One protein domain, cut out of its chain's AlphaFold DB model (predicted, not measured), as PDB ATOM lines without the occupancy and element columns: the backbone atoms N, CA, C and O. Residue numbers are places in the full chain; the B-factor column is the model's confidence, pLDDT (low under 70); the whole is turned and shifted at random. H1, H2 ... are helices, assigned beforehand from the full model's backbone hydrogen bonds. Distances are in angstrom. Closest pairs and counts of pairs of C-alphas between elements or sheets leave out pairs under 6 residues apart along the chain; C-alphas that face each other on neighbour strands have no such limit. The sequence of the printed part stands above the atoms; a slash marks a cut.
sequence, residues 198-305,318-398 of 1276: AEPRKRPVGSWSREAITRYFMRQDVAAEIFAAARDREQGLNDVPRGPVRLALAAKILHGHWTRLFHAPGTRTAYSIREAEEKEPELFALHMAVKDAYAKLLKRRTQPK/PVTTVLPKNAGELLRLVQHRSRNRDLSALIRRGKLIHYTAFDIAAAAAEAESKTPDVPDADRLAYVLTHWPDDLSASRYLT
ATOM      1  N   ALA A 198     -51.228  53.184  -6.094       56.69
ATOM      2  CA  ALA A 198     -51.684  52.513  -4.873       56.69
ATOM      3  C   ALA A 198     -51.821  50.989  -5.041       56.69
ATOM      4  O   ALA A 198     -51.544  50.229  -4.111       56.69
ATOM      5  N   GLU A 199     -52.205  50.531  -6.236       56.62
ATOM      6  CA  GLU A 199     -52.370  49.108  -6.516       56.62
ATOM      7  C   GLU A 199     -51.025  48.417  -6.811       56.62
ATOM      8  O   GLU A 199     -50.311  48.805  -7.751       56.62
ATOM      9  N   PRO A 200     -50.653  47.360  -6.063       51.91
ATOM     10  CA  PRO A 200     -49.637  46.432  -6.529       51.91
ATOM     11  C   PRO A 200     -50.116  45.786  -7.836       51.91
ATOM     12  O   PRO A 200     -51.308  45.601  -8.073       51.91
ATOM     13  N   ARG A 201     -49.180  45.430  -8.725       52.47
ATOM     14  CA  ARG A 201     -49.531  44.630  -9.909       52.47
ATOM     15  C   ARG A 201     -50.274  43.384  -9.422       52.47
ATOM     16  O   ARG A 201     -49.714  42.676  -8.595       52.47
ATOM     17  N   LYS A 202     -51.467  43.115  -9.970       47.94
ATOM     18  CA  LYS A 202     -52.441  42.068  -9.571       47.94
ATOM     19  C   LYS A 202     -51.915  40.621  -9.442       47.94
ATOM     20  O   LYS A 202     -52.705  39.714  -9.220       47.94
ATOM     21  N   ARG A 203     -50.614  40.354  -9.609       51.59
ATOM     22  CA  ARG A 203     -50.011  39.043  -9.342       51.59
ATOM     23  C   ARG A 203     -48.709  39.196  -8.547       51.59
ATOM     24  O   ARG A 203     -47.808  39.888  -9.041       51.59
ATOM     25  N   PRO A 204     -48.568  38.525  -7.385       51.69
ATOM     26  CA  PRO A 204     -47.287  38.419  -6.700       51.69
ATOM     27  C   PRO A 204     -46.298  37.773  -7.664       51.69
ATOM     28  O   PRO A 204     -46.547  36.720  -8.258       51.69
ATOM     29  N   VAL A 205     -45.181  38.444  -7.911       52.25
ATOM     30  CA  VAL A 205     -44.219  37.917  -8.863       52.25
ATOM     31  C   VAL A 205     -43.389  36.907  -8.086       52.25
ATOM     32  O   VAL A 205     -42.652  37.285  -7.187       52.25
ATOM     33  N   GLY A 206     -43.459  35.622  -8.416       55.25
ATOM     34  CA  GLY A 206     -42.618  34.607  -7.767       55.25
ATOM     35  C   GLY A 206     -43.334  33.347  -7.299       55.25
ATOM     36  O   GLY A 206     -42.653  32.390  -6.938       55.25
ATOM     37  N   SER A 207     -44.666  33.303  -7.361       63.28
ATOM     38  CA  SER A 207     -45.444  32.063  -7.297       63.28
ATOM     39  C   SER A 207     -45.565  31.462  -8.701       63.28
ATOM     40  O   SER A 207     -46.637  31.450  -9.294       63.28
ATOM     41  N   TRP A 208     -44.442  31.046  -9.289       83.06
ATOM     42  CA  TRP A 208     -44.492  30.274 -10.534       83.06
ATOM     43  C   TRP A 208     -44.863  28.835 -10.200       83.06
ATOM     44  O   TRP A 208     -44.291  28.262  -9.266       83.06
ATOM     45  N   SER A 209     -45.785  28.248 -10.960       84.56
ATOM     46  CA  SER A 209     -46.112  26.831 -10.818       84.56
ATOM     47  C   SER A 209     -44.858  25.960 -10.982       84.56
ATOM     48  O   SER A 209     -43.917  26.295 -11.714       84.56
ATOM     49  N   ARG A 210     -44.832  24.802 -10.303       84.50
ATOM     50  CA  ARG A 210     -43.775  23.795 -10.520       84.50
ATOM     51  C   ARG A 210     -43.697  23.396 -11.994       84.50
ATOM     52  O   ARG A 210     -42.603  23.137 -12.487       84.50
ATOM     53  N   GLU A 211     -44.827  23.399 -12.692       87.75
ATOM     54  CA  GLU A 211     -44.907  23.146 -14.125       87.75
ATOM     55  C   GLU A 211     -44.174  24.217 -14.944       87.75
ATOM     56  O   GLU A 211     -43.304  23.869 -15.739       87.75
ATOM     57  N   ALA A 212     -44.423  25.510 -14.705       88.75
ATOM     58  CA  ALA A 212     -43.724  26.591 -15.404       88.75
ATOM     59  C   ALA A 212     -42.208  26.568 -15.144       88.75
ATOM     60  O   ALA A 212     -41.418  26.747 -16.074       88.75
ATOM     61  N   ILE A 213     -41.787  26.310 -13.899       89.50
ATOM     62  CA  ILE A 213     -40.366  26.179 -13.534       89.50
ATOM     63  C   ILE A 213     -39.737  24.993 -14.268       89.50
ATOM     64  O   ILE A 213     -38.692  25.149 -14.906       89.50
ATOM     65  N   THR A 214     -40.379  23.823 -14.212       89.25
ATOM     66  CA  THR A 214     -39.909  22.616 -14.897       89.25
ATOM     67  C   THR A 214     -39.822  22.866 -16.395       89.25
ATOM     68  O   THR A 214     -38.761  22.677 -16.972       89.25
ATOM     69  N   ARG A 215     -40.873  23.392 -17.031       91.06
ATOM     70  CA  ARG A 215     -40.894  23.682 -18.472       91.06
ATOM     71  C   ARG A 215     -39.809  24.680 -18.886       91.06
ATOM     72  O   ARG A 215     -39.205  24.503 -19.946       91.06
ATOM     73  N   TYR A 216     -39.530  25.684 -18.054       92.75
ATOM     74  CA  TYR A 216     -38.474  26.666 -18.302       92.75
ATOM     75  C   TYR A 216     -37.083  26.015 -18.343       92.75
ATOM     76  O   TYR A 216     -36.327  26.224 -19.290       92.75
ATOM     77  N   PHE A 217     -36.748  25.194 -17.342       90.06
ATOM     78  CA  PHE A 217     -35.400  24.630 -17.199       90.06
ATOM     79  C   PHE A 217     -35.197  23.273 -17.886       90.06
ATOM     80  O   PHE A 217     -34.073  22.954 -18.264       90.06
ATOM     81  N   MET A 218     -36.262  22.504 -18.127       86.00
ATOM     82  CA  MET A 218     -36.218  21.188 -18.781       86.00
ATOM     83  C   MET A 218     -35.672  21.272 -20.208       86.00
ATOM     84  O   MET A 218     -34.979  20.370 -20.667       86.00
ATOM     85  N   ARG A 219     -35.974  22.357 -20.931       78.38
ATOM     86  CA  ARG A 219     -35.508  22.535 -22.314       78.38
ATOM     87  C   ARG A 219     -34.028  22.913 -22.388       78.38
ATOM     88  O   ARG A 219     -33.387  22.595 -23.387       78.38
ATOM     89  N   GLN A 220     -33.517  23.650 -21.396       86.19
ATOM     90  CA  GLN A 220     -32.135  24.127 -21.352       86.19
ATOM     91  C   GLN A 220     -31.796  24.786 -20.004       86.19
ATOM     92  O   GLN A 220     -32.498  25.704 -19.572       86.19
ATOM     93  N   ASP A 221     -30.647  24.439 -19.412       90.94
ATOM     94  CA  ASP A 221     -30.071  25.217 -18.307       90.94
ATOM     95  C   ASP A 221     -29.355  26.467 -18.846       90.94
ATOM     96  O   ASP A 221     -28.145  26.494 -19.092       90.94
ATOM     97  N   VAL A 222     -30.129  27.538 -19.030       93.50
ATOM     98  CA  VAL A 222     -29.602  28.837 -19.472       93.50
ATOM     99  C   VAL A 222     -28.563  29.422 -18.513       93.50
ATOM    100  O   VAL A 222     -27.779  30.275 -18.926       93.50
ATOM    101  N   ALA A 223     -28.544  29.016 -17.238       93.69
ATOM    102  CA  ALA A 223     -27.560  29.512 -16.287       93.69
ATOM    103  C   ALA A 223     -26.195  28.871 -16.505       93.69
ATOM    104  O   ALA A 223     -25.208  29.599 -16.624       93.69
ATOM    105  N   ALA A 224     -26.159  27.547 -16.657       94.25
ATOM    106  CA  ALA A 224     -24.938  26.822 -16.988       94.25
ATOM    107  C   ALA A 224     -24.319  27.327 -18.303       94.25
ATOM    108  O   ALA A 224     -23.115  27.578 -18.366       94.25
ATOM    109  N   GLU A 225     -25.139  27.578 -19.330       94.94
ATOM    110  CA  GLU A 225     -24.660  28.088 -20.621       94.94
ATOM    111  C   GLU A 225     -24.108  29.519 -20.520       94.94
ATOM    112  O   GLU A 225     -23.028  29.813 -21.037       94.94
ATOM    113  N   ILE A 226     -24.804  30.422 -19.815       95.38
ATOM    114  CA  ILE A 226     -24.315  31.794 -19.603       95.38
ATOM    115  C   ILE A 226     -23.029  31.787 -18.771       95.38
ATOM    116  O   ILE A 226     -22.117  32.565 -19.064       95.38
ATOM    117  N   PHE A 227     -22.938  30.929 -17.753       95.12
ATOM    118  CA  PHE A 227     -21.747  30.775 -16.923       95.12
ATOM    119  C   PHE A 227     -20.555  30.264 -17.741       95.12
ATOM    120  O   PHE A 227     -19.489  30.879 -17.698       95.12
ATOM    121  N   ALA A 228     -20.740  29.198 -18.528       94.19
ATOM    122  CA  ALA A 228     -19.706  28.643 -19.400       94.19
ATOM    123  C   ALA A 228     -19.230  29.677 -20.428       94.19
ATOM    124  O   ALA A 228     -18.042  29.983 -20.492       94.19
ATOM    125  N   ALA A 229     -20.157  30.332 -21.132       93.38
ATOM    126  CA  ALA A 229     -19.821  31.358 -22.114       93.38
ATOM    127  C   ALA A 229     -19.108  32.573 -21.482       93.38
ATOM    128  O   ALA A 229     -18.253  33.203 -22.109       93.38
ATOM    129  N   ALA A 230     -19.449  32.927 -20.237       92.12
ATOM    130  CA  ALA A 230     -18.759  33.973 -19.491       92.12
ATOM    131  C   ALA A 230     -17.342  33.538 -19.095       92.12
ATOM    132  O   ALA A 230     -16.408  34.320 -19.267       92.12
ATOM    133  N   ARG A 231     -17.170  32.300 -18.620       93.12
ATOM    134  CA  ARG A 231     -15.870  31.715 -18.268       93.12
ATOM    135  C   ARG A 231     -14.942  31.659 -19.474       93.12
ATOM    136  O   ARG A 231     -13.824  32.160 -19.389       93.12
ATOM    137  N   ASP A 232     -15.430  31.147 -20.597       92.44
ATOM    138  CA  ASP A 232     -14.653  31.021 -21.830       92.44
ATOM    139  C   ASP A 232     -14.195  32.396 -22.323       92.44
ATOM    140  O   ASP A 232     -13.031  32.591 -22.663       92.44
ATOM    141  N   ARG A 233     -15.068  33.408 -22.232       90.62
ATOM    142  CA  ARG A 233     -14.738  34.804 -22.549       90.62
ATOM    143  C   ARG A 233     -13.693  35.408 -21.602       90.62
ATOM    144  O   ARG A 233     -12.884  36.221 -22.042       90.62
ATOM    145  N   GLU A 234     -13.711  35.066 -20.315       89.25
ATOM    146  CA  GLU A 234     -12.764  35.584 -19.310       89.25
ATOM    147  C   GLU A 234     -11.389  34.914 -19.374       89.25
ATOM    148  O   GLU A 234     -10.372  35.571 -19.106       89.25
ATOM    149  N   GLN A 235     -11.368  33.632 -19.737       89.00
ATOM    150  CA  GLN A 235     -10.173  32.793 -19.810       89.00
ATOM    151  C   GLN A 235      -9.557  32.760 -21.218       89.00
ATOM    152  O   GLN A 235      -8.356  32.541 -21.337       89.00
ATOM    153  N   GLY A 236     -10.326  33.084 -22.260       87.50
ATOM    154  CA  GLY A 236      -9.890  32.988 -23.653       87.50
ATOM    155  C   GLY A 236      -9.933  31.558 -24.198       87.50
ATOM    156  O   GLY A 236      -9.030  31.174 -24.932       87.50
ATOM    157  N   LEU A 237     -10.922  30.761 -23.780       86.06
ATOM    158  CA  LEU A 237     -11.093  29.361 -24.192       86.06
ATOM    159  C   LEU A 237     -12.023  29.244 -25.414       86.06
ATOM    160  O   LEU A 237     -12.771  30.177 -25.710       86.06
ATOM    161  N   ASN A 238     -12.012  28.085 -26.083       82.31
ATOM    162  CA  ASN A 238     -12.940  27.721 -27.169       82.31
ATOM    163  C   ASN A 238     -12.990  28.744 -28.321       82.31
ATOM    164  O   ASN A 238     -14.069  29.163 -28.738       82.31
ATOM    165  N   ASP A 239     -11.825  29.215 -28.775       85.62
ATOM    166  CA  ASP A 239     -11.675  30.236 -29.827       85.62
ATOM    167  C   ASP A 239     -12.378  31.577 -29.539       85.62
ATOM    168  O   ASP A 239     -12.502  32.444 -30.409       85.62
ATOM    169  N   VAL A 240     -12.810  31.809 -28.292       85.00
ATOM    170  CA  VAL A 240     -13.389  33.077 -27.857       85.00
ATOM    171  C   VAL A 240     -12.266  33.992 -27.363       85.00
ATOM    172  O   VAL A 240     -11.635  33.700 -26.348       85.00
ATOM    173  N   PRO A 241     -12.035  35.168 -27.983       82.19
ATOM    174  CA  PRO A 241     -10.995  36.080 -27.523       82.19
ATOM    175  C   PRO A 241     -11.245  36.529 -26.084       82.19
ATOM    176  O   PRO A 241     -12.366  36.938 -25.744       82.19
ATOM    177  N   ARG A 242     -10.184  36.524 -25.269       87.94
ATOM    178  CA  ARG A 242     -10.231  36.996 -23.885       87.94
ATOM    179  C   ARG A 242     -10.757  38.432 -23.828       87.94
ATOM    180  O   ARG A 242     -10.202  39.337 -24.450       87.94
ATOM    181  N   GLY A 243     -11.826  38.672 -23.072       83.38
ATOM    182  CA  GLY A 243     -12.459  39.987 -23.016       83.38
ATOM    183  C   GLY A 243     -13.483  40.153 -21.891       83.38
ATOM    184  O   GLY A 243     -13.810  39.206 -21.186       83.38
ATOM    185  N   PRO A 244     -14.018  41.373 -21.700       82.44
ATOM    186  CA  PRO A 244     -15.011  41.625 -20.663       82.44
ATOM    187  C   PRO A 244     -16.350  40.960 -21.001       82.44
ATOM    188  O   PRO A 244     -16.866  41.108 -22.115       82.44
ATOM    189  N   VAL A 245     -16.957  40.306 -20.010       86.31
ATOM    190  CA  VAL A 245     -18.319  39.763 -20.102       86.31
ATOM    191  C   VAL A 245     -19.325  40.917 -20.125       86.31
ATOM    192  O   VAL A 245     -19.350  41.770 -19.236       86.31
ATOM    193  N   ARG A 246     -20.159  40.975 -21.171       87.00
ATOM    194  CA  ARG A 246     -21.158  42.039 -21.384       87.00
ATOM    195  C   ARG A 246     -22.570  41.466 -21.360       87.00
ATOM    196  O   ARG A 246     -22.775  40.302 -21.676       87.00
ATOM    197  N   LEU A 247     -23.559  42.326 -21.102       88.50
ATOM    198  CA  LEU A 247     -24.985  41.965 -21.145       88.50
ATOM    199  C   LEU A 247     -25.413  41.314 -22.472       88.50
ATOM    200  O   LEU A 247     -26.302  40.472 -22.476       88.50
ATOM    201  N   ALA A 248     -24.766  41.673 -23.585       87.19
ATOM    202  CA  ALA A 248     -25.041  41.090 -24.896       87.19
ATOM    203  C   ALA A 248     -24.857  39.560 -24.931       87.19
ATOM    204  O   ALA A 248     -25.588  38.893 -25.654       87.19
ATOM    205  N   LEU A 249     -23.932  39.013 -24.129       91.38
ATOM    206  CA  LEU A 249     -23.696  37.572 -24.026       91.38
ATOM    207  C   LEU A 249     -24.942  36.852 -23.486       91.38
ATOM    208  O   LEU A 249     -25.514  36.006 -24.165       91.38
ATOM    209  N   ALA A 250     -25.412  37.264 -22.303       91.75
ATOM    210  CA  ALA A 250     -26.615  36.705 -21.690       91.75
ATOM    211  C   ALA A 250     -27.869  36.974 -22.536       91.75
ATOM    212  O   ALA A 250     -28.722  36.105 -22.661       91.75
ATOM    213  N   ALA A 251     -27.972  38.154 -23.156       91.88
ATOM    214  CA  ALA A 251     -29.099  38.483 -24.026       91.88
ATOM    215  C   ALA A 251     -29.186  37.561 -25.254       91.88
ATOM    216  O   ALA A 251     -30.290  37.183 -25.625       91.88
ATOM    217  N   LYS A 252     -28.049  37.176 -25.858       93.69
ATOM    218  CA  LYS A 252     -28.011  36.235 -26.990       93.69
ATOM    219  C   LYS A 252     -28.546  34.860 -26.584       93.69
ATOM    220  O   LYS A 252     -29.414  34.330 -27.270       93.69
ATOM    221  N   ILE A 253     -28.070  34.323 -25.459       94.62
ATOM    222  CA  ILE A 253     -28.491  33.009 -24.946       94.62
ATOM    223  C   ILE A 253     -29.979  33.027 -24.568       94.62
ATOM    224  O   ILE A 253     -30.746  32.190 -25.034       94.62
ATOM    225  N   LEU A 254     -30.426  34.039 -23.818       94.38
ATOM    226  CA  LEU A 254     -31.837  34.180 -23.442       94.38
ATOM    227  C   LEU A 254     -32.756  34.371 -24.656       94.38
ATOM    228  O   LEU A 254     -33.875  33.866 -24.653       94.38
ATOM    229  N   HIS A 255     -32.298  35.060 -25.703       92.25
ATOM    230  CA  HIS A 255     -33.060  35.188 -26.946       92.25
ATOM    231  C   HIS A 255     -33.175  33.850 -27.690       92.25
ATOM    232  O   HIS A 255     -34.256  33.515 -28.159       92.25
ATOM    233  N   GLY A 256     -32.105  33.049 -27.738       91.19
ATOM    234  CA  GLY A 256     -32.162  31.689 -28.286       91.19
ATOM    235  C   GLY A 256     -33.004  30.718 -27.448       91.19
ATOM    236  O   GLY A 256     -33.484  29.712 -27.962       91.19
ATOM    237  N   HIS A 257     -33.192  31.013 -26.161       93.81
ATOM    238  CA  HIS A 257     -34.086  30.268 -25.280       93.81
ATOM    239  C   HIS A 257     -35.562  30.657 -25.489       93.81
ATOM    240  O   HIS A 257     -36.430  29.788 -25.464       93.81
ATOM    241  N   TRP A 258     -35.850  31.935 -25.778       92.38
ATOM    242  CA  TRP A 258     -37.204  32.435 -26.068       92.38
ATOM    243  C   TRP A 258     -37.910  31.612 -27.149       92.38
ATOM    244  O   TRP A 258     -39.028  31.153 -26.939       92.38
ATOM    245  N   THR A 259     -37.239  31.369 -28.278       89.06
ATOM    246  CA  THR A 259     -37.815  30.635 -29.417       89.06
ATOM    247  C   THR A 259     -38.120  29.171 -29.100       89.06
ATOM    248  O   THR A 259     -38.919  28.554 -29.794       89.06
ATOM    249  N   ARG A 260     -37.502  28.601 -28.058       88.75
ATOM    250  CA  ARG A 260     -37.763  27.226 -27.600       88.75
ATOM    251  C   ARG A 260     -38.914  27.166 -26.601       88.75
ATOM    252  O   ARG A 260     -39.624  26.168 -26.557       88.75
ATOM    253  N   LEU A 261     -39.092  28.220 -25.806       89.62
ATOM    254  CA  LEU A 261     -40.147  28.305 -24.796       89.62
ATOM    255  C   LEU A 261     -41.499  28.709 -25.385       89.62
ATOM    256  O   LEU A 261     -42.513  28.094 -25.058       89.62
ATOM    257  N   PHE A 262     -41.504  29.728 -26.244       92.19
ATOM    258  CA  PHE A 262     -42.713  30.388 -26.724       92.19
ATOM    259  C   PHE A 262     -42.892  30.139 -28.222       92.19
ATOM    260  O   PHE A 262     -42.378  30.901 -29.038       92.19
ATOM    261  N   HIS A 263     -43.595  29.067 -28.586       87.62
ATOM    262  CA  HIS A 263     -43.922  28.716 -29.971       87.62
ATOM    263  C   HIS A 263     -45.346  28.163 -30.063       87.62
ATOM    264  O   HIS A 263     -45.845  27.577 -29.099       87.62
ATOM    265  N   ALA A 264     -45.993  28.343 -31.217       83.00
ATOM    266  CA  ALA A 264     -47.303  27.746 -31.457       83.00
ATOM    267  C   ALA A 264     -47.180  26.211 -31.564       83.00
ATOM    268  O   ALA A 264     -46.265  25.738 -32.251       83.00
ATOM    269  N   PRO A 265     -48.082  25.430 -30.932       78.00
ATOM    270  CA  PRO A 265     -48.064  23.971 -31.005       78.00
ATOM    271  C   PRO A 265     -48.001  23.487 -32.460       78.00
ATOM    272  O   PRO A 265     -48.758  23.957 -33.303       78.00
ATOM    273  N   GLY A 266     -47.066  22.587 -32.769       76.19
ATOM    274  CA  GLY A 266     -46.890  22.045 -34.124       76.19
ATOM    275  C   GLY A 266     -46.164  22.959 -35.124       76.19
ATOM    276  O   GLY A 266     -45.936  22.541 -36.255       76.19
ATOM    277  N   THR A 267     -45.737  24.166 -34.734       78.12
ATOM    278  CA  THR A 267     -44.989  25.087 -35.611       78.12
ATOM    279  C   THR A 267     -43.641  25.493 -35.002       78.12
ATOM    280  O   THR A 267     -43.463  25.501 -33.785       78.12
ATOM    281  N   ARG A 268     -42.671  25.875 -35.846       78.81
ATOM    282  CA  ARG A 268     -41.404  26.504 -35.403       78.81
ATOM    283  C   ARG A 268     -41.518  28.025 -35.226       78.81
ATOM    284  O   ARG A 268     -40.505  28.696 -35.022       78.81
ATOM    285  N   THR A 269     -42.723  28.583 -35.322       85.62
ATOM    286  CA  THR A 269     -42.948  30.028 -35.276       85.62
ATOM    287  C   THR A 269     -43.026  30.486 -33.823       85.62
ATOM    288  O   THR A 269     -43.892  30.046 -33.066       85.62
ATOM    289  N   ALA A 270     -42.097  31.352 -33.417       87.81
ATOM    290  CA  ALA A 270     -42.057  31.871 -32.055       87.81
ATOM    291  C   ALA A 270     -43.185  32.885 -31.814       87.81
ATOM    292  O   ALA A 270     -43.466  33.709 -32.685       87.81
ATOM    293  N   TYR A 271     -43.781  32.871 -30.621       90.31
ATOM    294  CA  TYR A 271     -44.751  33.892 -30.227       90.31
ATOM    295  C   TYR A 271     -44.109  35.282 -30.198       90.31
ATOM    296  O   TYR A 271     -42.953  35.459 -29.781       90.31
ATOM    297  N   SER A 272     -44.894  36.288 -30.582       88.50
ATOM    298  CA  SER A 272     -44.601  37.680 -30.255       88.50
ATOM    299  C   SER A 272     -44.630  37.896 -28.734       88.50
ATOM    300  O   SER A 272     -45.155  37.083 -27.974       88.50
ATOM    301  N   ILE A 273     -44.065  39.012 -28.262       85.44
ATOM    302  CA  ILE A 273     -44.051  39.341 -26.823       85.44
ATOM    303  C   ILE A 273     -45.475  39.398 -26.258       85.44
ATOM    304  O   ILE A 273     -45.709  38.885 -25.169       85.44
ATOM    305  N   ARG A 274     -46.408  39.985 -27.014       85.25
ATOM    306  CA  ARG A 274     -47.808  40.119 -26.609       85.25
ATOM    307  C   ARG A 274     -48.500  38.759 -26.527       85.25
ATOM    308  O   ARG A 274     -49.142  38.464 -25.531       85.25
ATOM    309  N   GLU A 275     -48.297  37.899 -27.522       88.19
ATOM    310  CA  GLU A 275     -48.864  36.546 -27.506       88.19
ATOM    311  C   GLU A 275     -48.293  35.684 -26.376       88.19
ATOM    312  O   GLU A 275     -49.031  34.913 -25.776       88.19
ATOM    313  N   ALA A 276     -46.999  35.804 -26.064       87.62
ATOM    314  CA  ALA A 276     -46.395  35.093 -24.938       87.62
ATOM    315  C   ALA A 276     -46.953  35.572 -23.586       87.62
ATOM    316  O   ALA A 276     -47.167  34.757 -22.693       87.62
ATOM    317  N   GLU A 277     -47.199  36.876 -23.444       87.88
ATOM    318  CA  GLU A 277     -47.814  37.468 -22.252       87.88
ATOM    319  C   GLU A 277     -49.272  37.019 -22.068       87.88
ATOM    320  O   GLU A 277     -49.671  36.716 -20.946       87.88
ATOM    321  N   GLU A 278     -50.043  36.926 -23.153       87.44
ATOM    322  CA  GLU A 278     -51.454  36.524 -23.124       87.44
ATOM    323  C   GLU A 278     -51.633  34.999 -22.978       87.44
ATOM    324  O   GLU A 278     -52.442  34.551 -22.167       87.44
ATOM    325  N   LYS A 279     -50.874  34.188 -23.732       88.62
ATOM    326  CA  LYS A 279     -51.055  32.722 -23.804       88.62
ATOM    327  C   LYS A 279     -50.283  31.946 -22.738       88.62
ATOM    328  O   LYS A 279     -50.723  30.880 -22.330       88.62
ATOM    329  N   GLU A 280     -49.122  32.442 -22.314       89.56
ATOM    330  CA  GLU A 280     -48.209  31.747 -21.390       89.56
ATOM    331  C   GLU A 280     -47.714  32.701 -20.277       89.56
ATOM    332  O   GLU A 280     -46.500  32.880 -20.087       89.56
ATOM    333  N   PRO A 281     -48.626  33.345 -19.520       87.69
ATOM    334  CA  PRO A 281     -48.300  34.473 -18.645       87.69
ATOM    335  C   PRO A 281     -47.286  34.131 -17.544       87.69
ATOM    336  O   PRO A 281     -46.411  34.943 -17.229       87.69
ATOM    337  N   GLU A 282     -47.357  32.931 -16.955       87.19
ATOM    338  CA  GLU A 282     -46.421  32.507 -15.902       87.19
ATOM    339  C   GLU A 282     -45.003  32.293 -16.435       87.19
ATOM    340  O   GLU A 282     -44.029  32.777 -15.847       87.19
ATOM    341  N   LEU A 283     -44.886  31.600 -17.571       90.00
ATOM    342  CA  LEU A 283     -43.607  31.312 -18.211       90.00
ATOM    343  C   LEU A 283     -42.960  32.606 -18.724       90.00
ATOM    344  O   LEU A 283     -41.753  32.812 -18.564       90.00
ATOM    345  N   PHE A 284     -43.770  33.517 -19.273       91.31
ATOM    346  CA  PHE A 284     -43.343  34.858 -19.664       91.31
ATOM    347  C   PHE A 284     -42.821  35.662 -18.466       91.31
ATOM    348  O   PHE A 284     -41.721  36.226 -18.524       91.31
ATOM    349  N   ALA A 285     -43.549  35.662 -17.345       86.88
ATOM    350  CA  ALA A 285     -43.125  36.337 -16.122       86.88
ATOM    351  C   ALA A 285     -41.797  35.777 -15.577       86.88
ATOM    352  O   ALA A 285     -40.914  36.560 -15.203       86.88
ATOM    353  N   LEU A 286     -41.620  34.449 -15.573       90.25
ATOM    354  CA  LEU A 286     -40.368  33.796 -15.168       90.25
ATOM    355  C   LEU A 286     -39.207  34.191 -16.094       90.25
ATOM    356  O   LEU A 286     -38.146  34.603 -15.614       90.25
ATOM    357  N   HIS A 287     -39.418  34.167 -17.415       92.69
ATOM    358  CA  HIS A 287     -38.411  34.581 -18.396       92.69
ATOM    359  C   HIS A 287     -37.952  36.027 -18.180       92.69
ATOM    360  O   HIS A 287     -36.753  36.331 -18.166       92.69
ATOM    361  N   MET A 288     -38.903  36.937 -17.968       91.75
ATOM    362  CA  MET A 288     -38.607  38.345 -17.720       91.75
ATOM    363  C   MET A 288     -37.863  38.549 -16.397       91.75
ATOM    364  O   MET A 288     -36.932  39.357 -16.339       91.75
ATOM    365  N   ALA A 289     -38.190  37.773 -15.360       86.94
ATOM    366  CA  ALA A 289     -37.474  37.801 -14.089       86.94
ATOM    367  C   ALA A 289     -36.016  37.312 -14.224       86.94
ATOM    368  O   ALA A 289     -35.101  37.953 -13.693       86.94
ATOM    369  N   VAL A 290     -35.773  36.248 -15.000       92.19
ATOM    370  CA  VAL A 290     -34.424  35.754 -15.339       92.19
ATOM    371  C   VAL A 290     -33.633  36.799 -16.134       92.19
ATOM    372  O   VAL A 290     -32.488  37.120 -15.798       92.19
ATOM    373  N   LYS A 291     -34.247  37.392 -17.160       92.75
ATOM    374  CA  LYS A 291     -33.636  38.448 -17.979       92.75
ATOM    375  C   LYS A 291     -33.222  39.653 -17.137       92.75
ATOM    376  O   LYS A 291     -32.084  40.125 -17.238       92.75
ATOM    377  N   ASP A 292     -34.106  40.121 -16.262       86.19
ATOM    378  CA  ASP A 292     -33.812  41.197 -15.315       86.19
ATOM    379  C   ASP A 292     -32.719  40.805 -14.315       86.19
ATOM    380  O   ASP A 292     -31.915  41.656 -13.892       86.19
ATOM    381  N   ALA A 293     -32.650  39.520 -13.942       88.12
ATOM    382  CA  ALA A 293     -31.634  39.016 -13.036       88.12
ATOM    383  C   ALA A 293     -30.223  39.249 -13.597       88.12
ATOM    384  O   ALA A 293     -29.411  39.936 -12.952       88.12
ATOM    385  N   TYR A 294     -29.993  38.781 -14.827       92.12
ATOM    386  CA  TYR A 294     -28.743  38.947 -15.569       92.12
ATOM    387  C   TYR A 294     -28.460  40.394 -15.962       92.12
ATOM    388  O   TYR A 294     -27.323  40.853 -15.818       92.12
ATOM    389  N   ALA A 295     -29.480  41.154 -16.377       88.44
ATOM    390  CA  ALA A 295     -29.328  42.573 -16.688       88.44
ATOM    391  C   ALA A 295     -28.709  43.340 -15.514       88.44
ATOM    392  O   ALA A 295     -27.766  44.111 -15.698       88.44
ATOM    393  N   LYS A 296     -29.174  43.093 -14.286       83.25
ATOM    394  CA  LYS A 296     -28.632  43.739 -13.080       83.25
ATOM    395  C   LYS A 296     -27.238  43.225 -12.692       83.25
ATOM    396  O   LYS A 296     -26.431  44.037 -12.236       83.25
ATOM    397  N   LEU A 297     -26.941  41.929 -12.863       84.81
ATOM    398  CA  LEU A 297     -25.610  41.362 -12.574       84.81
ATOM    399  C   LEU A 297     -24.539  41.948 -13.510       84.81
ATOM    400  O   LEU A 297     -23.515  42.453 -13.048       84.81
ATOM    401  N   LEU A 298     -24.814  41.976 -14.817       85.50
ATOM    402  CA  LEU A 298     -23.835  42.348 -15.845       85.50
ATOM    403  C   LEU A 298     -23.716  43.869 -16.067       85.50
ATOM    404  O   LEU A 298     -22.647  44.374 -16.421       85.50
ATOM    405  N   LYS A 299     -24.777  44.650 -15.814       77.88
ATOM    406  CA  LYS A 299     -24.747  46.123 -15.956       77.88
ATOM    407  C   LYS A 299     -23.942  46.818 -14.847       77.88
ATOM    408  O   LYS A 299     -23.413  47.902 -15.073       77.88
ATOM    409  N   ARG A 300     -23.814  46.205 -13.661       60.31
ATOM    410  CA  ARG A 300     -23.069  46.773 -12.517       60.31
ATOM    411  C   ARG A 300     -21.545  46.690 -12.658       60.31
ATOM    412  O   ARG A 300     -20.861  47.524 -12.075       60.31
ATOM    413  N   ARG A 301     -21.015  45.724 -13.418       61.66
ATOM    414  CA  ARG A 301     -19.562  45.534 -13.609       61.66
ATOM    415  C   ARG A 301     -19.003  46.161 -14.891       61.66
ATOM    416  O   ARG A 301     -17.805  46.381 -14.988       61.66
ATOM    417  N   THR A 302     -19.859  46.513 -15.850       51.28
ATOM    418  CA  THR A 302     -19.447  47.126 -17.128       51.28
ATOM    419  C   THR A 302     -19.212  48.636 -17.058       51.28
ATOM    420  O   THR A 302     -18.671  49.201 -18.007       51.28
ATOM    421  N   GLN A 303     -19.578  49.309 -15.960       50.78
ATOM    422  CA  GLN A 303     -19.211  50.710 -15.759       50.78
ATOM    423  C   GLN A 303     -17.772  50.788 -15.234       50.78
ATOM    424  O   GLN A 303     -17.524  50.334 -14.113       50.78
ATOM    425  N   PRO A 304     -16.817  51.362 -15.992       44.75
ATOM    426  CA  PRO A 304     -15.507  51.660 -15.442       44.75
ATOM    427  C   PRO A 304     -15.727  52.645 -14.297       44.75
ATOM    428  O   PRO A 304     -16.106  53.793 -14.522       44.75
ATOM    429  N   LYS A 305     -15.537  52.189 -13.054       45.16
ATOM    430  CA  LYS A 305     -15.395  53.115 -11.933       45.16
ATOM    431  C   LYS A 305     -14.272  54.066 -12.328       45.16
ATOM    432  O   LYS A 305     -13.176  53.610 -12.660       45.16
ATOM    433  N   PRO A 318     -13.403  37.891 -11.302       79.06
ATOM    434  CA  PRO A 318     -14.079  37.411 -12.508       79.06
ATOM    435  C   PRO A 318     -15.606  37.544 -12.390       79.06
ATOM    436  O   PRO A 318     -16.166  37.332 -11.316       79.06
ATOM    437  N   VAL A 319     -16.315  37.965 -13.442       83.75
ATOM    438  CA  VAL A 319     -17.795  38.024 -13.527       83.75
ATOM    439  C   VAL A 319     -18.409  36.677 -13.199       83.75
ATOM    440  O   VAL A 319     -19.429  36.637 -12.515       83.75
ATOM    441  N   THR A 320     -17.739  35.598 -13.583       86.69
ATOM    442  CA  THR A 320     -18.095  34.229 -13.206       86.69
ATOM    443  C   THR A 320     -18.239  34.016 -11.696       86.69
ATOM    444  O   THR A 320     -19.088  33.229 -11.302       86.69
ATOM    445  N   THR A 321     -17.562  34.772 -10.819       81.62
ATOM    446  CA  THR A 321     -17.725  34.606  -9.356       81.62
ATOM    447  C   THR A 321     -19.092  35.033  -8.816       81.62
ATOM    448  O   THR A 321     -19.387  34.794  -7.651       81.62
ATOM    449  N   VAL A 322     -19.910  35.729  -9.611       83.06
ATOM    450  CA  VAL A 322     -21.233  36.233  -9.190       83.06
ATOM    451  C   VAL A 322     -22.370  35.779 -10.103       83.06
ATOM    452  O   VAL A 322     -23.509  36.219  -9.918       83.06
ATOM    453  N   LEU A 323     -22.070  34.973 -11.123       88.88
ATOM    454  CA  LEU A 323     -23.082  34.388 -11.993       88.88
ATOM    455  C   LEU A 323     -23.569  33.068 -11.385       88.88
ATOM    456  O   LEU A 323     -22.737  32.308 -10.893       88.88
ATOM    457  N   PRO A 324     -24.882  32.787 -11.426       92.00
ATOM    458  CA  PRO A 324     -25.389  31.481 -11.033       92.00
ATOM    459  C   PRO A 324     -24.825  30.409 -11.971       92.00
ATOM    460  O   PRO A 324     -24.800  30.603 -13.187       92.00
ATOM    461  N   LYS A 325     -24.362  29.300 -11.396       92.56
ATOM    462  CA  LYS A 325     -23.694  28.204 -12.114       92.56
ATOM    463  C   LYS A 325     -24.672  27.235 -12.772       92.56
ATOM    464  O   LYS A 325     -24.296  26.535 -13.704       92.56
ATOM    465  N   ASN A 326     -25.900  27.174 -12.265       93.81
ATOM    466  CA  ASN A 326     -26.933  26.236 -12.693       93.81
ATOM    467  C   ASN A 326     -28.342  26.812 -12.475       93.81
ATOM    468  O   ASN A 326     -28.523  27.863 -11.841       93.81
ATOM    469  N   ALA A 327     -29.340  26.105 -12.999       90.50
ATOM    470  CA  ALA A 327     -30.754  26.442 -12.902       90.50
ATOM    471  C   ALA A 327     -31.217  26.665 -11.453       90.50
ATOM    472  O   ALA A 327     -31.929  27.632 -11.180       90.50
ATOM    473  N   GLY A 328     -30.769  25.829 -10.510       87.38
ATOM    474  CA  GLY A 328     -31.139  25.927  -9.095       87.38
ATOM    475  C   GLY A 328     -30.632  27.208  -8.425       87.38
ATOM    476  O   GLY A 328     -31.376  27.883  -7.713       87.38
ATOM    477  N   GLU A 329     -29.380  27.601  -8.675       86.38
ATOM    478  CA  GLU A 329     -28.828  28.880  -8.207       86.38
ATOM    479  C   GLU A 329     -29.536  30.084  -8.846       86.38
ATOM    480  O   GLU A 329     -29.832  31.070  -8.162       86.38
ATOM    481  N   LEU A 330     -29.847  30.012 -10.147       90.62
ATOM    482  CA  LEU A 330     -30.569  31.075 -10.847       90.62
ATOM    483  C   LEU A 330     -31.997  31.228 -10.313       90.62
ATOM    484  O   LEU A 330     -32.438  32.356 -10.080       90.62
ATOM    485  N   LEU A 331     -32.701  30.119 -10.089       87.50
ATOM    486  CA  LEU A 331     -34.055  30.120  -9.548       87.50
ATOM    487  C   LEU A 331     -34.080  30.713  -8.136       87.50
ATOM    488  O   LEU A 331     -34.862  31.631  -7.895       87.50
ATOM    489  N   ARG A 332     -33.168  30.292  -7.245       82.62
ATOM    490  CA  ARG A 332     -33.023  30.885  -5.902       82.62
ATOM    491  C   ARG A 332     -32.778  32.393  -5.974       82.62
ATOM    492  O   ARG A 332     -33.434  33.167  -5.276       82.62
ATOM    493  N   LEU A 333     -31.885  32.841  -6.862       84.50
ATOM    494  CA  LEU A 333     -31.601  34.266  -7.063       84.50
ATOM    495  C   LEU A 333     -32.835  35.048  -7.536       84.50
ATOM    496  O   LEU A 333     -33.069  36.176  -7.087       84.50
ATOM    497  N   VAL A 334     -33.585  34.492  -8.484       86.25
ATOM    498  CA  VAL A 334     -34.774  35.115  -9.070       86.25
ATOM    499  C   VAL A 334     -35.916  35.164  -8.051       86.25
ATOM    500  O   VAL A 334     -36.480  36.240  -7.845       86.25
ATOM    501  N   GLN A 335     -36.178  34.063  -7.342       81.88
ATOM    502  CA  GLN A 335     -37.157  33.987  -6.255       81.88
ATOM    503  C   GLN A 335     -36.833  34.984  -5.140       81.88
ATOM    504  O   GLN A 335     -37.687  35.794  -4.793       81.88
ATOM    505  N   HIS A 336     -35.591  35.021  -4.645       77.94
ATOM    506  CA  HIS A 336     -35.178  35.981  -3.615       77.94
ATOM    507  C   HIS A 336     -35.385  37.431  -4.074       77.94
ATOM    508  O   HIS A 336     -35.872  38.274  -3.322       77.94
ATOM    509  N   ARG A 337     -35.027  37.768  -5.319       80.81
ATOM    510  CA  ARG A 337     -35.236  39.133  -5.836       80.81
ATOM    511  C   ARG A 337     -36.704  39.504  -5.938       80.81
ATOM    512  O   ARG A 337     -37.022  40.683  -5.794       80.81
ATOM    513  N   SER A 338     -37.545  38.527  -6.242       78.56
ATOM    514  CA  SER A 338     -38.972  38.745  -6.366       78.56
ATOM    515  C   SER A 338     -39.631  38.909  -5.001       78.56
ATOM    516  O   SER A 338     -40.249  39.943  -4.780       78.56
ATOM    517  N   ARG A 339     -39.329  38.022  -4.042       76.88
ATOM    518  CA  ARG A 339     -39.747  38.155  -2.635       76.88
ATOM    519  C   ARG A 339     -39.384  39.522  -2.053       76.88
ATOM    520  O   ARG A 339     -40.244  40.201  -1.512       76.88
ATOM    521  N   ASN A 340     -38.150  39.996  -2.258       80.56
ATOM    522  CA  ASN A 340     -37.748  41.336  -1.808       80.56
ATOM    523  C   ASN A 340     -38.581  42.468  -2.423       80.56
ATOM    524  O   ASN A 340     -38.780  43.496  -1.775       80.56
ATOM    525  N   ARG A 341     -38.997  42.341  -3.690       80.62
ATOM    526  CA  ARG A 341     -39.839  43.352  -4.342       80.62
ATOM    527  C   ARG A 341     -41.244  43.329  -3.752       80.62
ATOM    528  O   ARG A 341     -41.759  44.404  -3.469       80.62
ATOM    529  N   ASP A 342     -41.813  42.145  -3.586       79.25
ATOM    530  CA  ASP A 342     -43.183  41.962  -3.108       79.25
ATOM    531  C   ASP A 342     -43.292  42.424  -1.647       79.25
ATOM    532  O   ASP A 342     -44.115  43.277  -1.334       79.25
ATOM    533  N   LEU A 343     -42.337  42.040  -0.793       84.69
ATOM    534  CA  LEU A 343     -42.238  42.556   0.574       84.69
ATOM    535  C   LEU A 343     -42.086  44.086   0.617       84.69
ATOM    536  O   LEU A 343     -42.735  44.760   1.410       84.69
ATOM    537  N   SER A 344     -41.274  44.670  -0.272       84.88
ATOM    538  CA  SER A 344     -41.158  46.137  -0.359       84.88
ATOM    539  C   SER A 344     -42.472  46.812  -0.775       84.88
ATOM    540  O   SER A 344     -42.686  47.974  -0.426       84.88
ATOM    541  N   ALA A 345     -43.318  46.132  -1.557       84.06
ATOM    542  CA  ALA A 345     -44.633  46.630  -1.949       84.06
ATOM    543  C   ALA A 345     -45.626  46.542  -0.782       84.06
ATOM    544  O   ALA A 345     -46.281  47.540  -0.494       84.06
ATOM    545  N   LEU A 346     -45.640  45.424  -0.050       87.56
ATOM    546  CA  LEU A 346     -46.447  45.234   1.160       87.56
ATOM    547  C   LEU A 346     -46.114  46.262   2.244       87.56
ATOM    548  O   LEU A 346     -46.995  46.988   2.691       87.56
ATOM    549  N   ILE A 347     -44.826  46.416   2.584       89.12
ATOM    550  CA  ILE A 347     -44.357  47.432   3.545       89.12
ATOM    551  C   ILE A 347     -44.820  48.825   3.118       89.12
ATOM    552  O   ILE A 347     -45.203  49.659   3.933       89.12
ATOM    553  N   ARG A 348     -44.774  49.115   1.818       87.31
ATOM    554  CA  ARG A 348     -45.226  50.403   1.305       87.31
ATOM    555  C   ARG A 348     -46.738  50.578   1.448       87.31
ATOM    556  O   ARG A 348     -47.158  51.676   1.799       87.31
ATOM    557  N   ARG A 349     -47.522  49.544   1.150       87.56
ATOM    558  CA  ARG A 349     -48.985  49.564   1.239       87.56
ATOM    559  C   ARG A 349     -49.434  49.733   2.686       87.56
ATOM    560  O   ARG A 349     -50.113  50.708   2.976       87.56
ATOM    561  N   GLY A 350     -48.928  48.920   3.613       89.19
ATOM    562  CA  GLY A 350     -49.236  49.069   5.039       89.19
ATOM    563  C   GLY A 350     -48.801  50.406   5.632       89.19
ATOM    564  O   GLY A 350     -49.481  50.969   6.482       89.19
ATOM    565  N   LYS A 351     -47.711  50.981   5.120       89.00
ATOM    566  CA  LYS A 351     -47.317  52.347   5.459       89.00
ATOM    567  C   LYS A 351     -48.339  53.390   4.994       89.00
ATOM    568  O   LYS A 351     -48.573  54.350   5.712       89.00
ATOM    569  N   LEU A 352     -48.935  53.239   3.811       88.31
ATOM    570  CA  LEU A 352     -50.008  54.136   3.371       88.31
ATOM    571  C   LEU A 352     -51.252  53.967   4.244       88.31
ATOM    572  O   LEU A 352     -51.806  54.978   4.656       88.31
ATOM    573  N   ILE A 353     -51.628  52.729   4.573       89.06
ATOM    574  CA  ILE A 353     -52.764  52.420   5.455       89.06
ATOM    575  C   ILE A 353     -52.608  53.132   6.796       89.06
ATOM    576  O   ILE A 353     -53.445  53.950   7.157       89.06
ATOM    577  N   HIS A 354     -51.487  52.896   7.480       86.44
ATOM    578  CA  HIS A 354     -51.226  53.450   8.806       86.44
ATOM    579  C   HIS A 354     -51.337  54.982   8.850       86.44
ATOM    580  O   HIS A 354     -51.979  55.537   9.735       86.44
ATOM    581  N   TYR A 355     -50.725  55.674   7.886       85.19
ATOM    582  CA  TYR A 355     -50.744  57.137   7.860       85.19
ATOM    583  C   TYR A 355     -52.078  57.708   7.348       85.19
ATOM    584  O   TYR A 355     -52.474  58.780   7.788       85.19
ATOM    585  N   THR A 356     -52.787  57.009   6.456       86.31
ATOM    586  CA  THR A 356     -54.102  57.460   5.959       86.31
ATOM    587  C   THR A 356     -55.180  57.299   7.028       86.31
ATOM    588  O   THR A 356     -55.968  58.216   7.213       86.31
ATOM    589  N   ALA A 357     -55.161  56.200   7.789       84.56
ATOM    590  CA  ALA A 357     -56.060  55.998   8.926       84.56
ATOM    591  C   ALA A 357     -55.952  57.132   9.958       84.56
ATOM    592  O   ALA A 357     -56.953  57.590  10.499       84.56
ATOM    593  N   PHE A 358     -54.734  57.637  10.183       79.19
ATOM    594  CA  PHE A 358     -54.507  58.792  11.047       79.19
ATOM    595  C   PHE A 358     -55.153  60.079  10.506       79.19
ATOM    596  O   PHE A 358     -55.781  60.801  11.274       79.19
ATOM    597  N   ASP A 359     -55.019  60.365   9.206       77.69
ATOM    598  CA  ASP A 359     -55.652  61.545   8.600       77.69
ATOM    599  C   ASP A 359     -57.193  61.450   8.666       77.69
ATOM    600  O   ASP A 359     -57.850  62.450   8.941       77.69
ATOM    601  N   ILE A 360     -57.767  60.253   8.473       82.62
ATOM    602  CA  ILE A 360     -59.218  60.015   8.603       82.62
ATOM    603  C   ILE A 360     -59.681  60.277  10.040       82.62
ATOM    604  O   ILE A 360     -60.669  60.977  10.247       82.62
ATOM    605  N   ALA A 361     -58.957  59.746  11.030       76.31
ATOM    606  CA  ALA A 361     -59.273  59.947  12.441       76.31
ATOM    607  C   ALA A 361     -59.245  61.434  12.833       76.31
ATOM    608  O   ALA A 361     -60.141  61.911  13.524       76.31
ATOM    609  N   ALA A 362     -58.234  62.170  12.359       70.31
ATOM    610  CA  ALA A 362     -58.111  63.602  12.608       70.31
ATOM    611  C   ALA A 362     -59.283  64.393  11.998       70.31
ATOM    612  O   ALA A 362     -59.875  65.220  12.684       70.31
ATOM    613  N   ALA A 363     -59.663  64.089  10.753       73.00
ATOM    614  CA  ALA A 363     -60.797  64.735  10.092       73.00
ATOM    615  C   ALA A 363     -62.142  64.424  10.780       73.00
ATOM    616  O   ALA A 363     -63.005  65.293  10.874       73.00
ATOM    617  N   ALA A 364     -62.321  63.197  11.283       74.44
ATOM    618  CA  ALA A 364     -63.517  62.816  12.035       74.44
ATOM    619  C   ALA A 364     -63.627  63.580  13.369       74.44
ATOM    620  O   ALA A 364     -64.705  64.065  13.705       74.44
ATOM    621  N   ALA A 365     -62.514  63.740  14.093       66.25
ATOM    622  CA  ALA A 365     -62.480  64.510  15.337       66.25
ATOM    623  C   ALA A 365     -62.829  65.993  15.113       66.25
ATOM    624  O   ALA A 365     -63.579  66.570  15.897       66.25
ATOM    625  N   GLU A 366     -62.340  66.588  14.022       63.16
ATOM    626  CA  GLU A 366     -62.641  67.971  13.636       63.16
ATOM    627  C   GLU A 366     -64.129  68.165  13.286       63.16
ATOM    628  O   GLU A 366     -64.763  69.120  13.740       63.16
ATOM    629  N   ALA A 367     -64.720  67.223  12.541       72.50
ATOM    630  CA  ALA A 367     -66.126  67.279  12.138       72.50
ATOM    631  C   ALA A 367     -67.110  67.202  13.320       72.50
ATOM    632  O   ALA A 367     -68.199  67.773  13.254       72.50
ATOM    633  N   GLU A 368     -66.743  66.530  14.414       73.44
ATOM    634  CA  GLU A 368     -67.612  66.389  15.587       73.44
ATOM    635  C   GLU A 368     -67.683  67.648  16.473       73.44
ATOM    636  O   GLU A 368     -68.453  67.650  17.433       73.44
ATOM    637  N   SER A 369     -66.924  68.719  16.181       51.94
ATOM    638  CA  SER A 369     -66.872  69.975  16.971       51.94
ATOM    639  C   SER A 369     -66.648  69.787  18.480       51.94
ATOM    640  O   SER A 369     -66.820  70.718  19.267       51.94
ATOM    641  N   LYS A 370     -66.247  68.590  18.910       48.03
ATOM    642  CA  LYS A 370     -65.754  68.352  20.256       48.03
ATOM    643  C   LYS A 370     -64.360  68.958  20.286       48.03
ATOM    644  O   LYS A 370     -63.480  68.509  19.556       48.03
ATOM    645  N   THR A 371     -64.140  69.955  21.146       43.09
ATOM    646  CA  THR A 371     -62.791  70.173  21.682       43.09
ATOM    647  C   THR A 371     -62.258  68.798  22.082       43.09
ATOM    648  O   THR A 371     -63.023  68.041  22.689       43.09
ATOM    649  N   PRO A 372     -61.032  68.413  21.696       43.19
ATOM    650  CA  PRO A 372     -60.533  67.065  21.912       43.19
ATOM    651  C   PRO A 372     -60.197  66.845  23.396       43.19
ATOM    652  O   PRO A 372     -59.055  66.608  23.755       43.19
ATOM    653  N   ASP A 373     -61.219  66.849  24.247       40.66
ATOM    654  CA  ASP A 373     -61.291  66.079  25.485       40.66
ATOM    655  C   ASP A 373     -61.792  64.654  25.164       40.66
ATOM    656  O   ASP A 373     -62.456  64.000  25.967       40.66
ATOM    657  N   VAL A 374     -61.513  64.154  23.950       40.16
ATOM    658  CA  VAL A 374     -61.684  62.734  23.637       40.16
ATOM    659  C   VAL A 374     -60.546  61.991  24.342       40.16
ATOM    660  O   VAL A 374     -59.375  62.283  24.080       40.16
ATOM    661  N   PRO A 375     -60.863  61.048  25.243       39.75
ATOM    662  CA  PRO A 375     -59.889  60.430  26.119       39.75
ATOM    663  C   PRO A 375     -58.915  59.574  25.313       39.75
ATOM    664  O   PRO A 375     -59.312  58.641  24.624       39.75
ATOM    665  N   ASP A 376     -57.636  59.913  25.429       42.00
ATOM    666  CA  ASP A 376     -56.543  59.028  25.839       42.00
ATOM    667  C   ASP A 376     -56.244  57.710  25.092       42.00
ATOM    668  O   ASP A 376     -55.238  57.068  25.413       42.00
ATOM    669  N   ALA A 377     -57.017  57.329  24.074       36.84
ATOM    670  CA  ALA A 377     -56.852  56.082  23.340       36.84
ATOM    671  C   ALA A 377     -55.673  56.147  22.352       36.84
ATOM    672  O   ALA A 377     -55.598  56.996  21.459       36.84
ATOM    673  N   ASP A 378     -54.738  55.214  22.527       46.88
ATOM    674  CA  ASP A 378     -53.539  55.013  21.719       46.88
ATOM    675  C   ASP A 378     -53.810  55.071  20.208       46.88
ATOM    676  O   ASP A 378     -54.620  54.327  19.663       46.88
ATOM    677  N   ARG A 379     -53.049  55.907  19.489       57.53
ATOM    678  CA  ARG A 379     -53.215  56.218  18.051       57.53
ATOM    679  C   ARG A 379     -53.118  55.022  17.097       57.53
ATOM    680  O   ARG A 379     -53.425  55.159  15.916       57.53
ATOM    681  N   LEU A 380     -52.685  53.853  17.566       52.62
ATOM    682  CA  LEU A 380     -52.711  52.624  16.772       52.62
ATOM    683  C   LEU A 380     -54.124  52.008  16.726       52.62
ATOM    684  O   LEU A 380     -54.449  51.335  15.748       52.62
ATOM    685  N   ALA A 381     -54.996  52.359  17.681       60.22
ATOM    686  CA  ALA A 381     -56.435  52.130  17.602       60.22
ATOM    687  C   ALA A 381     -57.067  52.815  16.383       60.22
ATOM    688  O   ALA A 381     -58.030  52.288  15.847       60.22
ATOM    689  N   TYR A 382     -56.487  53.898  15.848       72.44
ATOM    690  CA  TYR A 382     -57.021  54.516  14.630       72.44
ATOM    691  C   TYR A 382     -56.940  53.611  13.410       72.44
ATOM    692  O   TYR A 382     -57.810  53.671  12.556       72.44
ATOM    693  N   VAL A 383     -55.930  52.745  13.308       76.50
ATOM    694  CA  VAL A 383     -55.922  51.740  12.232       76.50
ATOM    695  C   VAL A 383     -57.037  50.715  12.451       76.50
ATOM    696  O   VAL A 383     -57.544  50.164  11.482       76.50
ATOM    697  N   LEU A 384     -57.437  50.480  13.702       75.12
ATOM    698  CA  LEU A 384     -58.534  49.579  14.051       75.12
ATOM    699  C   LEU A 384     -59.906  50.221  13.782       75.12
ATOM    700  O   LEU A 384     -60.812  49.530  13.338       75.12
ATOM    701  N   THR A 385     -60.062  51.531  14.007       74.88
ATOM    702  CA  THR A 385     -61.356  52.233  13.912       74.88
ATOM    703  C   THR A 385     -61.552  53.045  12.628       74.88
ATOM    704  O   THR A 385     -62.685  53.308  12.240       74.88
ATOM    705  N   HIS A 386     -60.473  53.426  11.940       84.50
ATOM    706  CA  HIS A 386     -60.468  54.284  10.747       84.50
ATOM    707  C   HIS A 386     -59.676  53.647   9.595       84.50
ATOM    708  O   HIS A 386     -58.863  54.299   8.933       84.50
ATOM    709  N   TRP A 387     -59.881  52.348   9.363       87.75
ATOM    710  CA  TRP A 387     -59.282  51.653   8.224       87.75
ATOM    711  C   TRP A 387     -59.678  52.337   6.899       87.75
ATOM    712  O   TRP A 387     -60.867  52.546   6.666       87.75
ATOM    713  N   PRO A 388     -58.722  52.706   6.025       87.81
ATOM    714  CA  PRO A 388     -59.035  53.394   4.778       87.81
ATOM    715  C   PRO A 388     -59.608  52.426   3.738       87.81
ATOM    716  O   PRO A 388     -58.952  51.451   3.379       87.81
ATOM    717  N   ASP A 389     -60.785  52.738   3.196       82.44
ATOM    718  CA  ASP A 389     -61.409  51.929   2.136       82.44
ATOM    719  C   ASP A 389     -60.761  52.155   0.755       82.44
ATOM    720  O   ASP A 389     -60.733  51.251  -0.080       82.44
ATOM    721  N   ASP A 390     -60.185  53.341   0.514       81.75
ATOM    722  CA  ASP A 390     -59.426  53.646  -0.703       81.75
ATOM    723  C   ASP A 390     -58.095  54.351  -0.397       81.75
ATOM    724  O   ASP A 390     -58.031  55.444   0.169       81.75
ATOM    725  N   LEU A 391     -56.995  53.734  -0.837       84.06
ATOM    726  CA  LEU A 391     -55.648  54.297  -0.728       84.06
ATOM    727  C   LEU A 391     -55.274  55.188  -1.918       84.06
ATOM    728  O   LEU A 391     -54.250  55.872  -1.853       84.06
ATOM    729  N   SER A 392     -56.044  55.178  -3.009       77.06
ATOM    730  CA  SER A 392     -55.738  55.908  -4.243       77.06
ATOM    731  C   SER A 392     -55.771  57.429  -4.054       77.06
ATOM    732  O   SER A 392     -54.958  58.138  -4.654       77.06
ATOM    733  N   ALA A 393     -56.616  57.915  -3.143       75.00
ATOM    734  CA  ALA A 393     -56.710  59.320  -2.758       75.00
ATOM    735  C   ALA A 393     -55.695  59.736  -1.673       75.00
ATOM    736  O   ALA A 393     -55.598  60.913  -1.323       75.00
ATOM    737  N   SER A 394     -54.901  58.801  -1.135       80.94
ATOM    738  CA  SER A 394     -53.984  59.098  -0.033       80.94
ATOM    739  C   SER A 394     -52.914  60.114  -0.445       80.94
ATOM    740  O   SER A 394     -52.052  59.843  -1.293       80.94
ATOM    741  N   ARG A 395     -52.864  61.266   0.243       78.81
ATOM    742  CA  ARG A 395     -51.801  62.275   0.054       78.81
ATOM    743  C   ARG A 395     -50.402  61.719   0.316       78.81
ATOM    744  O   ARG A 395     -49.409  62.266  -0.170       78.81
ATOM    745  N   TYR A 396     -50.288  60.603   1.036       82.06
ATOM    746  CA  TYR A 396     -49.019  59.928   1.288       82.06
ATOM    747  C   TYR A 396     -48.448  59.211   0.057       82.06
ATOM    748  O   TYR A 396     -47.280  58.810   0.077       82.06
ATOM    749  N   LEU A 397     -49.191  59.111  -1.051       76.69
ATOM    750  CA  LEU A 397     -48.654  58.728  -2.363       76.69
ATOM    751  C   LEU A 397     -47.802  59.832  -3.005       76.69
ATOM    752  O   LEU A 397     -46.954  59.548  -3.860       76.69
ATOM    753  N   THR A 398     -47.972  61.082  -2.573       71.38
ATOM    754  CA  THR A 398     -47.212  62.225  -3.085       71.38
ATOM    755  C   THR A 398     -45.776  62.250  -2.543       71.38
ATOM    756  O   THR A 398     -45.434  61.626  -1.534       71.38
TER     757      THR A 398
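AT A GLANCE: This is residues 198 to 305 and 318 to 398 of the 1276 residues of an uncharacterized protein of Rhodovulum steppense (UniProt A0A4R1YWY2). A head of short and medium helices is joined to one long arm: in the head H3 packs on both H2 and H5, and the long helix H7 crosses H5 and runs away from it. The small helix H8 packs on residues 353 to 361 of H7, and residues 366 to 373 stick out. The flat, all-helix printed part has 189 residues, with eight named helices, H1 to H8 in order, and no named strand. It is only just extended, close to loose, with a radius of gyration of the C-alphas of 24.4 A and spans of 83 by 48 by 25 A.

HOW THE PARTS SIT: H1, residues 210 to 218, touches the hub H5, residues 281 to 301, at a steep tilt of 55 degrees; the closest C-alphas, of Ala 212 and Leu 283, are 5.5 A apart. H2, residues 222 to 235, and H3, residues 247 to 261, form a helical hairpin at a shallow tilt of 29 degrees, closest at C-alphas 226 and 250, 5.8 A. H3 touches residues 291 to 299 of H5 at a shallow tilt of 12 degrees, opposite ways, closest at C-alphas 247 and 298, 5.4 A. H4, residues 273 to 279, and H5 only just touch, with 3 pairs of C-alphas within 8 A, and only at the corner. H6, residues 319 to 322, touches H2, closest at C-alphas 320 and 231, 6.1 A. H7, residues 327 to 367, touches H5 about perpendicular at 81 degrees, closest at C-alphas 334 and 289, 6.3 A. H8, residues 381 to 385, touches H7, closest at C-alphas 383 and 357, 5.4 A. Every O i to N i+4 pair is within hydrogen-bond range in H1, H2, H4, H7 and H8, against 9 of 11 in H3 and 15 of 17 in H5; H6 is too short for one.

IN THESE COORDINATES: H1 begins at C-alpha 210 (-43.775, 23.795, -10.520). H5 is 31.2 A long and H7 59.5 A, ending at C-alpha 367 (-66.126, 67.279, 12.138).

THE WHOLE: The C-alphas farthest apart, of Asp 239 and Lys 370, are 83.0 A apart. Residues 306 to 317 are not printed, a gap of 15.8 A between C-alphas 305 and 318. The links H2 to H3, H3 to H4 and H7 to H8 are long. The pLDDT is under 70 in residues 198 to 207, 300 to 305, 365 to 366 and 369 to 381.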